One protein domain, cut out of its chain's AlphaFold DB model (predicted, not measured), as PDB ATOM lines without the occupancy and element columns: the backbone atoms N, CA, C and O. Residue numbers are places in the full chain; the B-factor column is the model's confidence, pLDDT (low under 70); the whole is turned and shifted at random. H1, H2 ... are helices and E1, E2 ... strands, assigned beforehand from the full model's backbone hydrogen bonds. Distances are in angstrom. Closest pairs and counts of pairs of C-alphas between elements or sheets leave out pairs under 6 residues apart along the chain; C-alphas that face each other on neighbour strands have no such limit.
ATOM      1  N   LYS A  18       4.576  -8.110   3.548       36.31
ATOM      2  CA  LYS A  18       5.066  -9.481   3.287       36.31
ATOM      3  C   LYS A  18       6.482  -9.419   2.686       36.31
ATOM      4  O   LYS A  18       6.656  -9.520   1.486       36.31
ATOM      5  N   ILE A  19       7.493  -9.281   3.535       40.88
ATOM      6  CA  ILE A  19       8.673 -10.149   3.412       40.88
ATOM      7  C   ILE A  19       8.836 -10.786   4.790       40.88
ATOM      8  O   ILE A  19       9.798 -10.588   5.518       40.88
ATOM      9  N   SER A  20       7.786 -11.480   5.225       40.19
ATOM     10  CA  SER A  20       8.043 -12.688   5.986       40.19
ATOM     11  C   SER A  20       8.595 -13.653   4.948       40.19
ATOM     12  O   SER A  20       7.839 -14.007   4.043       40.19
ATOM     13  N   ALA A  21       9.868 -14.048   5.034       55.50
ATOM     14  CA  ALA A  21      10.251 -15.330   4.450       55.50
ATOM     15  C   ALA A  21       9.213 -16.325   4.977       55.50
ATOM     16  O   ALA A  21       9.046 -16.439   6.200       55.50
ATOM     17  N   ASN A  22       8.376 -16.897   4.106       76.62
ATOM     18  CA  ASN A  22       7.390 -17.839   4.610       76.62
ATOM     19  C   ASN A  22       8.191 -19.060   5.047       76.62
ATOM     20  O   ASN A  22       8.894 -19.669   4.244       76.62
ATOM     21  N   ILE A  23       8.135 -19.361   6.343       83.56
ATOM     22  CA  ILE A  23       8.799 -20.527   6.909       83.56
ATOM     23  C   ILE A  23       7.804 -21.683   6.854       83.56
ATOM     24  O   ILE A  23       6.781 -21.668   7.544       83.56
ATOM     25  N   TYR A  24       8.113 -22.695   6.051       85.25
ATOM     26  CA  TYR A  24       7.354 -23.936   5.978       85.25
ATOM     27  C   TYR A  24       8.071 -24.997   6.801       85.25
ATOM     28  O   TYR A  24       9.168 -25.442   6.464       85.25
ATOM     29  N   THR A  25       7.455 -25.396   7.911       83.25
ATOM     30  CA  THR A  25       8.069 -26.344   8.842       83.25
ATOM     31  C   THR A  25       7.704 -27.788   8.501       83.25
ATOM     32  O   THR A  25       6.534 -28.179   8.523       83.25
ATOM     33  N   VAL A  26       8.720 -28.611   8.279       81.19
ATOM     34  CA  VAL A  26       8.619 -30.064   8.138       81.19
ATOM     35  C   VAL A  26       8.560 -30.689   9.537       81.19
ATOM     36  O   VAL A  26       9.463 -30.502  10.354       81.19
ATOM     37  N   THR A  27       7.484 -31.423   9.841       78.38
ATOM     38  CA  THR A  27       7.236 -32.046  11.158       78.38
ATOM     39  C   THR A  27       6.794 -33.503  11.015       78.38
ATOM     40  O   THR A  27       6.262 -33.912   9.984       78.38
ATOM     41  N   ILE A  28       6.974 -34.306  12.070       66.88
ATOM     42  CA  ILE A  28       6.492 -35.695  12.101       66.88
ATOM     43  C   ILE A  28       4.980 -35.704  12.364       66.88
ATOM     44  O   ILE A  28       4.530 -35.418  13.476       66.88
ATOM     45  N   SER A  29       4.171 -36.077  11.368       55.06
ATOM     46  CA  SER A  29       2.740 -36.315  11.577       55.06
ATOM     47  C   SER A  29       2.531 -37.651  12.299       55.06
ATOM     48  O   SER A  29       2.854 -38.709  11.765       55.06
ATOM     49  N   GLY A  30       2.012 -37.602  13.527       47.06
ATOM     50  CA  GLY A  30       1.917 -38.754  14.424       47.06
ATOM     51  C   GLY A  30       1.217 -39.988  13.838       47.06
ATOM     52  O   GLY A  30       0.032 -39.958  13.507       47.06
ATOM     53  N   GLY A  31       1.945 -41.105  13.828       40.28
ATOM     54  CA  GLY A  31       1.443 -42.463  13.642       40.28
ATOM     55  C   GLY A  31       2.510 -43.459  14.095       40.28
ATOM     56  O   GLY A  31       3.591 -43.498  13.527       40.28
ATOM     57  N   ASN A  32       2.230 -44.219  15.158       39.81
ATOM     58  CA  ASN A  32       3.171 -45.126  15.824       39.81
ATOM     59  C   ASN A  32       3.916 -46.064  14.855       39.81
ATOM     60  O   ASN A  32       3.337 -47.015  14.334       39.81
ATOM     61  N   GLY A  33       5.219 -45.848  14.720       33.84
ATOM     62  CA  GLY A  33       6.177 -46.733  14.072       33.84
ATOM     63  C   GLY A  33       7.560 -46.113  14.229       33.84
ATOM     64  O   GLY A  33       7.708 -44.905  14.113       33.84
ATOM     65  N   TRP A  34       8.553 -46.907  14.598       33.38
ATOM     66  CA  TRP A  34       9.911 -46.429  14.830       33.38
ATOM     67  C   TRP A  34      10.481 -45.764  13.557       33.38
ATOM     68  O   TRP A  34      10.554 -46.418  12.524       33.38
ATOM     69  N   GLY A  35      10.913 -44.500  13.657       43.66
ATOM     70  CA  GLY A  35      12.091 -43.999  12.938       43.66
ATOM     71  C   GLY A  35      11.978 -43.448  11.510       43.66
ATOM     72  O   GLY A  35      13.015 -43.416  10.861       43.66
ATOM     73  N   THR A  36      10.826 -42.992  11.004       45.50
ATOM     74  CA  THR A  36      10.786 -42.316   9.686       45.50
ATOM     75  C   THR A  36       9.966 -41.021   9.701       45.50
ATOM     76  O   THR A  36       8.814 -41.003  10.137       45.50
ATOM     77  N   GLY A  37      10.556 -39.907   9.255       51.34
ATOM     78  CA  GLY A  37       9.812 -38.661   9.015       51.34
ATOM     79  C   GLY A  37       8.900 -38.805   7.788       51.34
ATOM     80  O   GLY A  37       9.285 -39.478   6.839       51.34
ATOM     81  N   ASP A  38       7.695 -38.215   7.803       62.47
ATOM     82  CA  ASP A  38       6.728 -38.287   6.687       62.47
ATOM     83  C   ASP A  38       7.257 -37.501   5.472       62.47
ATOM     84  O   ASP A  38       7.219 -36.266   5.506       62.47
ATOM     85  N   PRO A  39       7.687 -38.152   4.372       62.06
ATOM     86  CA  PRO A  39       8.150 -37.451   3.173       62.06
ATOM     87  C   PRO A  39       7.068 -36.542   2.586       62.06
ATOM     88  O   PRO A  39       7.368 -35.495   2.017       62.06
ATOM     89  N   GLY A  40       5.790 -36.886   2.789       68.12
ATOM     90  CA  GLY A  40       4.664 -36.063   2.368       68.12
ATOM     91  C   GLY A  40       4.634 -34.685   3.032       68.12
ATOM     92  O   GLY A  40       4.057 -33.763   2.460       68.12
ATOM     93  N   SER A  41       5.244 -34.512   4.210       76.06
ATOM     94  CA  SER A  41       5.365 -33.204   4.869       76.06
ATOM     95  C   SER A  41       6.398 -32.294   4.191       76.06
ATOM     96  O   SER A  41       6.105 -31.119   3.990       76.06
ATOM     97  N   PHE A  42       7.534 -32.842   3.748       81.25
ATOM     98  CA  PHE A  42       8.543 -32.112   2.972       81.25
ATOM     99  C   PHE A  42       7.994 -31.684   1.607       81.25
ATOM    100  O   PHE A  42       8.083 -30.522   1.232       81.25
ATOM    101  N   LEU A  43       7.316 -32.587   0.898       78.00
ATOM    102  CA  LEU A  43       6.701 -32.280  -0.399       78.00
ATOM    103  C   LEU A  43       5.585 -31.241  -0.314       78.00
ATOM    104  O   LEU A  43       5.435 -30.425  -1.219       78.00
ATOM    105  N   ARG A  44       4.798 -31.267   0.768       79.38
ATOM    106  CA  ARG A  44       3.824 -30.206   1.042       79.38
ATOM    107  C   ARG A  44       4.529 -28.870   1.252       79.38
ATOM    108  O   ARG A  44       4.125 -27.909   0.619       79.38
ATOM    109  N   ALA A  45       5.611 -28.830   2.032       83.75
ATOM    110  CA  ALA A  45       6.400 -27.613   2.223       83.75
ATOM    111  C   ALA A  45       6.970 -27.069   0.897       83.75
ATOM    112  O   ALA A  45       6.819 -25.883   0.620       83.75
ATOM    113  N   VAL A  46       7.529 -27.932   0.037       84.12
ATOM    114  CA  VAL A  46       8.002 -27.545  -1.309       84.12
ATOM    115  C   VAL A  46       6.850 -27.029  -2.181       84.12
ATOM    116  O   VAL A  46       6.979 -25.994  -2.829       84.12
ATOM    117  N   SER A  47       5.700 -27.709  -2.195       81.88
ATOM    118  CA  SER A  47       4.535 -27.269  -2.975       81.88
ATOM    119  C   SER A  47       3.950 -25.944  -2.474       81.88
ATOM    120  O   SER A  47       3.506 -25.129  -3.283       81.88
ATOM    121  N   ASP A  48       3.911 -25.739  -1.158       81.19
ATOM    122  CA  ASP A  48       3.354 -24.536  -0.542       81.19
ATOM    123  C   ASP A  48       4.277 -23.327  -0.774       81.19
ATOM    124  O   ASP A  48       3.779 -22.239  -1.075       81.19
ATOM    125  N   ALA A  49       5.601 -23.536  -0.753       80.75
ATOM    126  CA  ALA A  49       6.599 -22.521  -1.098       80.75
ATOM    127  C   ALA A  49       6.458 -22.010  -2.545       80.75
ATOM    128  O   ALA A  49       6.561 -20.820  -2.812       80.75
ATOM    129  N   GLY A  50       6.101 -22.880  -3.495       70.12
ATOM    130  CA  GLY A  50       5.983 -22.510  -4.917       70.12
ATOM    131  C   GLY A  50       4.805 -21.598  -5.263       70.12
ATOM    132  O   GLY A  50       4.606 -21.250  -6.425       70.12
ATOM    133  N   SER A  51       3.988 -21.238  -4.273       67.69
ATOM    134  CA  SER A  51       2.750 -20.478  -4.458       67.69
ATOM    135  C   SER A  51       2.870 -18.996  -4.074       67.69
ATOM    136  O   SER A  51       1.888 -18.263  -4.232       67.69
ATOM    137  N   ASN A  52       4.018 -18.546  -3.551       66.19
ATOM    138  CA  ASN A  52       4.192 -17.199  -3.004       66.19
ATOM    139  C   ASN A  52       5.273 -16.379  -3.741       66.19
ATOM    140  O   ASN A  52       6.255 -16.937  -4.212       66.19
ATOM    141  N   PRO A  53       5.099 -15.046  -3.857       59.53
ATOM    142  CA  PRO A  53       6.149 -14.155  -4.346       59.53
ATOM    143  C   PRO A  53       7.152 -13.810  -3.225       59.53
ATOM    144  O   PRO A  53       6.739 -13.261  -2.200       59.53
ATOM    145  N   GLY A  54       8.446 -14.084  -3.442       68.56
ATOM    146  CA  GLY A  54       9.568 -13.766  -2.537       68.56
ATOM    147  C   GLY A  54      10.374 -14.999  -2.095       68.56
ATOM    148  O   GLY A  54       9.936 -16.120  -2.327       68.56
ATOM    149  N   ARG A  55      11.532 -14.785  -1.439       78.75
ATOM    150  CA  ARG A  55      12.406 -15.876  -0.969       78.75
ATOM    151  C   ARG A  55      11.771 -16.642   0.189       78.75
ATOM    152  O   ARG A  55      11.606 -16.102   1.286       78.75
ATOM    153  N   ASP A  56      11.415 -17.894  -0.061       85.94
ATOM    154  CA  ASP A  56      10.730 -18.767   0.890       85.94
ATOM    155  C   ASP A  56      11.726 -19.705   1.597       85.94
ATOM    156  O   ASP A  56      12.803 -20.000   1.082       85.94
ATOM    157  N   THR A  57      11.403 -20.158   2.814       89.69
ATOM    158  CA  THR A  57      12.302 -20.994   3.628       89.69
ATOM    159  C   THR A  57      11.624 -22.287   4.068       89.69
ATOM    160  O   THR A  57      10.553 -22.267   4.671       89.69
ATOM    161  N   ILE A  58      12.267 -23.428   3.832       88.75
ATOM    162  CA  ILE A  58      11.858 -24.726   4.379       88.75
ATOM    163  C   ILE A  58      12.750 -25.045   5.577       88.75
ATOM    164  O   ILE A  58      13.968 -25.048   5.448       88.75
ATOM    165  N   GLN A  59      12.140 -25.340   6.727       89.44
ATOM    166  CA  GLN A  59      12.845 -25.688   7.968       89.44
ATOM    167  C   GLN A  59      12.385 -27.028   8.519       89.44
ATOM    168  O   GLN A  59      11.202 -27.368   8.459       89.44
ATOM    169  N   PHE A  60      13.293 -27.763   9.154       85.25
ATOM    170  CA  PHE A  60      12.957 -29.023   9.807       85.25
ATOM    171  C   PHE A  60      12.769 -28.841  11.319       85.25
ATOM    172  O   PHE A  60      13.570 -28.221  12.014       85.25
ATOM    173  N   SER A  61      11.696 -29.418  11.857       85.06
ATOM    174  CA  SER A  61      11.440 -29.526  13.299       85.06
ATOM    175  C   SER A  61      11.234 -31.000  13.653       85.06
ATOM    176  O   SER A  61      10.128 -31.437  13.994       85.06
ATOM    177  N   VAL A  62      12.310 -31.781  13.535       77.38
ATOM    178  CA  VAL A  62      12.319 -33.241  13.732       77.38
ATOM    179  C   VAL A  62      13.376 -33.669  14.771       77.38
ATOM    180  O   VAL A  62      14.421 -33.029  14.868       77.38
ATOM    181  N   PRO A  63      13.135 -34.700  15.606       69.56
ATOM    182  CA  PRO A  63      14.115 -35.180  16.590       69.56
ATOM    183  C   PRO A  63      15.426 -35.683  15.955       69.56
ATOM    184  O   PRO A  63      15.456 -36.025  14.773       69.56
ATOM    185  N   SER A  64      16.494 -35.807  16.753       59.28
ATOM    186  CA  SER A  64      17.781 -36.397  16.329       59.28
ATOM    187  C   SER A  64      17.593 -37.776  15.697       59.28
ATOM    188  O   SER A  64      16.829 -38.585  16.230       59.28
ATOM    189  N   ASN A  65      18.333 -38.057  14.620       58.94
ATOM    190  CA  ASN A  65      18.306 -39.316  13.862       58.94
ATOM    191  C   ASN A  65      16.984 -39.576  13.118       58.94
ATOM    192  O   ASN A  65      16.657 -40.726  12.816       58.94
ATOM    193  N   THR A  66      16.195 -38.531  12.841       64.06
ATOM    194  CA  THR A  66      15.023 -38.680  11.973       64.06
ATOM    195  C   THR A  66      15.493 -38.841  10.535       64.06
ATOM    196  O   THR A  66      15.908 -37.878   9.899       64.06
ATOM    197  N   VAL A  67      15.389 -40.064  10.033       64.38
ATOM    198  CA  VAL A  67      15.615 -40.389   8.629       64.38
ATOM    199  C   VAL A  67      14.323 -40.127   7.858       64.38
ATOM    200  O   VAL A  67      13.255 -40.635   8.212       64.38
ATOM    201  N   THR A  68      14.390 -39.308   6.812       63.84
ATOM    202  CA  THR A  68      13.271 -39.110   5.883       63.84
ATOM    203  C   THR A  68      13.506 -39.961   4.642       63.84
ATOM    204  O   THR A  68      14.430 -39.730   3.865       63.84
ATOM    205  N   SER A  69      12.684 -40.993   4.461       63.97
ATOM    206  CA  SER A  69      12.880 -41.971   3.392       63.97
ATOM    207  C   SER A  69      11.667 -42.046   2.472       63.97
ATOM    208  O   SER A  69      10.526 -42.203   2.906       63.97
ATOM    209  N   ALA A  70      11.912 -41.922   1.168       61.44
ATOM    210  CA  ALA A  70      10.905 -42.029   0.118       61.44
ATOM    211  C   ALA A  70      11.464 -42.811  -1.074       61.44
ATOM    212  O   ALA A  70      12.639 -42.713  -1.411       61.44
ATOM    213  N   ALA A  71      10.611 -43.575  -1.753       55.00
ATOM    214  CA  ALA A  71      11.023 -44.414  -2.883       55.00
ATOM    215  C   ALA A  71      11.147 -43.662  -4.234       55.00
ATOM    216  O   ALA A  71      11.201 -44.306  -5.278       55.00
ATOM    217  N   TRP A  72      11.125 -42.326  -4.251       65.00
ATOM    218  CA  TRP A  72      10.925 -41.508  -5.460       65.00
ATOM    219  C   TRP A  72      11.733 -40.199  -5.431       65.00
ATOM    220  O   TRP A  72      12.255 -39.815  -4.388       65.00
ATOM    221  N   THR A  73      11.888 -39.554  -6.589       72.81
ATOM    222  CA  THR A  73      12.565 -38.252  -6.752       72.81
ATOM    223  C   THR A  73      11.596 -37.110  -6.448       72.81
ATOM    224  O   THR A  73      10.433 -37.181  -6.842       72.81
ATOM    225  N   THR A  74      12.075 -36.072  -5.762       79.06
ATOM    226  CA  THR A  74      11.334 -34.826  -5.525       79.06
ATOM    227  C   THR A  74      11.925 -33.712  -6.377       79.06
ATOM    228  O   THR A  74      13.108 -33.414  -6.238       79.06
ATOM    229  N   ASP A  75      11.103 -33.094  -7.224       85.19
ATOM    230  CA  ASP A  75      11.512 -31.960  -8.051       85.19
ATOM    231  C   ASP A  75      11.224 -30.630  -7.337       85.19
ATOM    232  O   ASP A  75      10.113 -30.395  -6.858       85.19
ATOM    233  N   ILE A  76      12.222 -29.751  -7.295       87.44
ATOM    234  CA  ILE A  76      12.121 -28.353  -6.882       87.44
ATOM    235  C   ILE A  76      12.154 -27.513  -8.158       87.44
ATOM    236  O   ILE A  76      13.182 -27.414  -8.830       87.44
ATOM    237  N   ALA A  77      11.005 -26.938  -8.498       84.56
ATOM    238  CA  ALA A  77      10.814 -26.070  -9.662       84.56
ATOM    239  C   ALA A  77      10.472 -24.620  -9.263       84.56
ATOM    240  O   ALA A  77      10.050 -23.831 -10.105       84.56
ATOM    241  N   ASN A  78      10.634 -24.279  -7.981       82.50
ATOM    242  CA  ASN A  78      10.341 -22.956  -7.441       82.50
ATOM    243  C   ASN A  78      11.637 -22.156  -7.337       82.50
ATOM    244  O   ASN A  78      12.585 -22.654  -6.731       82.50
ATOM    245  N   ASN A  79      11.651 -20.942  -7.881       83.62
ATOM    246  CA  ASN A  79      12.785 -20.033  -7.720       83.62
ATOM    247  C   ASN A  79      12.800 -19.415  -6.313       83.62
ATOM    248  O   ASN A  79      11.765 -19.422  -5.640       83.62
ATOM    249  N   ASP A  80      13.943 -18.856  -5.907       86.62
ATOM    250  CA  ASP A  80      14.131 -18.148  -4.633       86.62
ATOM    251  C   ASP A  80      13.789 -19.015  -3.402       86.62
ATOM    252  O   ASP A  80      12.970 -18.645  -2.553       86.62
ATOM    253  N   LEU A  81      14.391 -20.200  -3.281       89.94
ATOM    254  CA  LEU A  81      14.079 -21.139  -2.197       89.94
ATOM    255  C   LEU A  81      15.291 -21.406  -1.306       89.94
ATOM    256  O   LEU A  81      16.324 -21.851  -1.782       89.94
ATOM    257  N   TYR A  82      15.133 -21.242   0.007       92.31
ATOM    258  CA  TYR A  82      16.133 -21.636   0.999       92.31
ATOM    259  C   TYR A  82      15.689 -22.891   1.761       92.31
ATOM    260  O   TYR A  82      14.623 -22.916   2.377       92.31
ATOM    261  N   ILE A  83      16.500 -23.945   1.740       91.69
ATOM    262  CA  ILE A  83      16.287 -25.179   2.498       91.69
ATOM    263  C   ILE A  83      17.288 -25.212   3.649       91.69
ATOM    264  O   ILE A  83      18.464 -25.508   3.459       91.69
ATOM    265  N   ASP A  84      16.788 -24.951   4.852       91.94
ATOM    266  CA  ASP A  84      17.538 -25.037   6.101       91.94
ATOM    267  C   ASP A  84      17.414 -26.456   6.666       91.94
ATOM    268  O   ASP A  84      16.452 -26.789   7.365       91.94
ATOM    269  N   GLY A  85      18.372 -27.307   6.303       87.44
ATOM    270  CA  GLY A  85      18.484 -28.711   6.694       87.44
ATOM    271  C   GLY A  85      18.835 -28.945   8.162       87.44
ATOM    272  O   GLY A  85      18.817 -30.089   8.617       87.44
ATOM    273  N   VAL A  86      19.114 -27.897   8.936       87.56
ATOM    274  CA  VAL A  86      19.420 -28.035  10.359       87.56
ATOM    275  C   VAL A  86      18.121 -28.092  11.160       87.56
ATOM    276  O   VAL A  86      17.249 -27.229  11.071       87.56
ATOM    277  N   SER A  87      17.967 -29.126  11.987       82.19
ATOM    278  CA  SER A  87      16.762 -29.267  12.800       82.19
ATOM    279  C   SER A  87      16.693 -28.203  13.895       82.19
ATOM    280  O   SER A  87      17.533 -28.134  14.793       82.19
ATOM    281  N   THR A  88      15.596 -27.449  13.903       84.62
ATOM    282  CA  THR A  88      15.264 -26.439  14.924       84.62
ATOM    283  C   THR A  88      15.099 -27.007  16.341       84.62
ATOM    284  O   THR A  88      15.058 -26.246  17.307       84.62
ATOM    285  N   LEU A  89      15.010 -28.335  16.505       82.25
ATOM    286  CA  LEU A  89      14.864 -28.970  17.820       82.25
ATOM    287  C   LEU A  89      16.197 -29.222  18.535       82.25
ATOM    288  O   LEU A  89      16.216 -29.276  19.765       82.25
ATOM    289  N   ASN A  90      17.287 -29.439  17.799       79.94
ATOM    290  CA  ASN A  90      18.565 -29.875  18.375       79.94
ATOM    291  C   ASN A  90      19.813 -29.356  17.643       79.94
ATOM    292  O   ASN A  90      20.921 -29.702  18.047       79.94
ATOM    293  N   GLY A  91      19.653 -28.556  16.588       83.31
ATOM    294  CA  GLY A  91      20.761 -27.980  15.830       83.31
ATOM    295  C   GLY A  91      21.574 -28.998  15.029       83.31
ATOM    296  O   GLY A  91      22.722 -28.715  14.713       83.31
ATOM    297  N   GLN A  92      21.035 -30.192  14.749       84.12
ATOM    298  CA  GLN A  92      21.723 -31.223  13.961       84.12
ATOM    299  C   GLN A  92      21.155 -31.306  12.534       84.12
ATOM    300  O   GLN A  92      19.938 -31.144  12.379       84.12
ATOM    301  N   PRO A  93      21.986 -31.603  11.517       85.88
ATOM    302  CA  PRO A  93      21.530 -31.876  10.153       85.88
ATOM    303  C   PRO A  93      20.472 -32.984  10.084       85.88
ATOM    304  O   PRO A  93      20.530 -33.967  10.830       85.88
TER     305      PRO A  93
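This is residues 18 to 93 of the 1280 residues of the protein "Probable pectate lyase C" of Flavobacteriales bacterium (UniProt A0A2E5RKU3). A small sheet of three parallel strands, E1, E2 and E4, has one helix, H1, running along one of its faces, over E1 and E2. The short strand E3 lies away from the strands of the sheet, near the helix H1, and long loops join E1 to H1 and E2 to E3. The printed part has 76 residues with one named helix and four named strands, in the order E1 H1 E2 E3 E4; the class is mixed, helices and strands, with under half of the residues in named elements. It is compact, with a radius of gyration of the C-alphas of 12.8 A and spans of 38 by 27 by 19 A.

E1, residues 23 to 27, begins at C-alpha 23 (8.799, -20.527, 6.909) and is 12.4 A long. H1, residues 39 to 49, is 15.6 A long. E2, residues 56 to 61, is 16.4 A long. E3, residues 73 to 76, is 9.9 A long. E4, residues 81 to 87, is 17.3 A long and ends at C-alpha 87 (16.762, -29.267, 12.800).

E2 is the inner strand, parallel to E1 at 28 degrees, with N 24 and O 57 within hydrogen-bond range at 2.8 A. E2 and E4 are parallel at 15 degrees, with N 58 and O 82 at 2.8 A. H1 is on the sheet at a height of 8.4 A, along the strands at 8 degrees to E1 on the local plane; the closest C-alphas of H1 and E1 are those of Ala 45 and Tyr 24, 5.3 A apart. E1, H1 and E2 form a strand-helix-strand unit, two parallel neighbour strands with a helix between, its crossover right-handed. H1 and the sheet make two layers, a helix on one face of a sheet. In H1 every O i to N i+4 pair is within hydrogen-bond range. E3 pairs with no named strand; its closest C-alpha to H1 is that of Ile 76, 7.0 A from Val 46.

The C-alphas farthest apart, of Lys 18 and Trp 34, are 39.0 A apart. The printed part has no cut. The links E1 to H1 and E2 to E3 are long. Mean pLDDT of the printed part is 71.8; it is under 70 at residues 18 to 21, 28 to 40, 51 to 54 and 63 to 72.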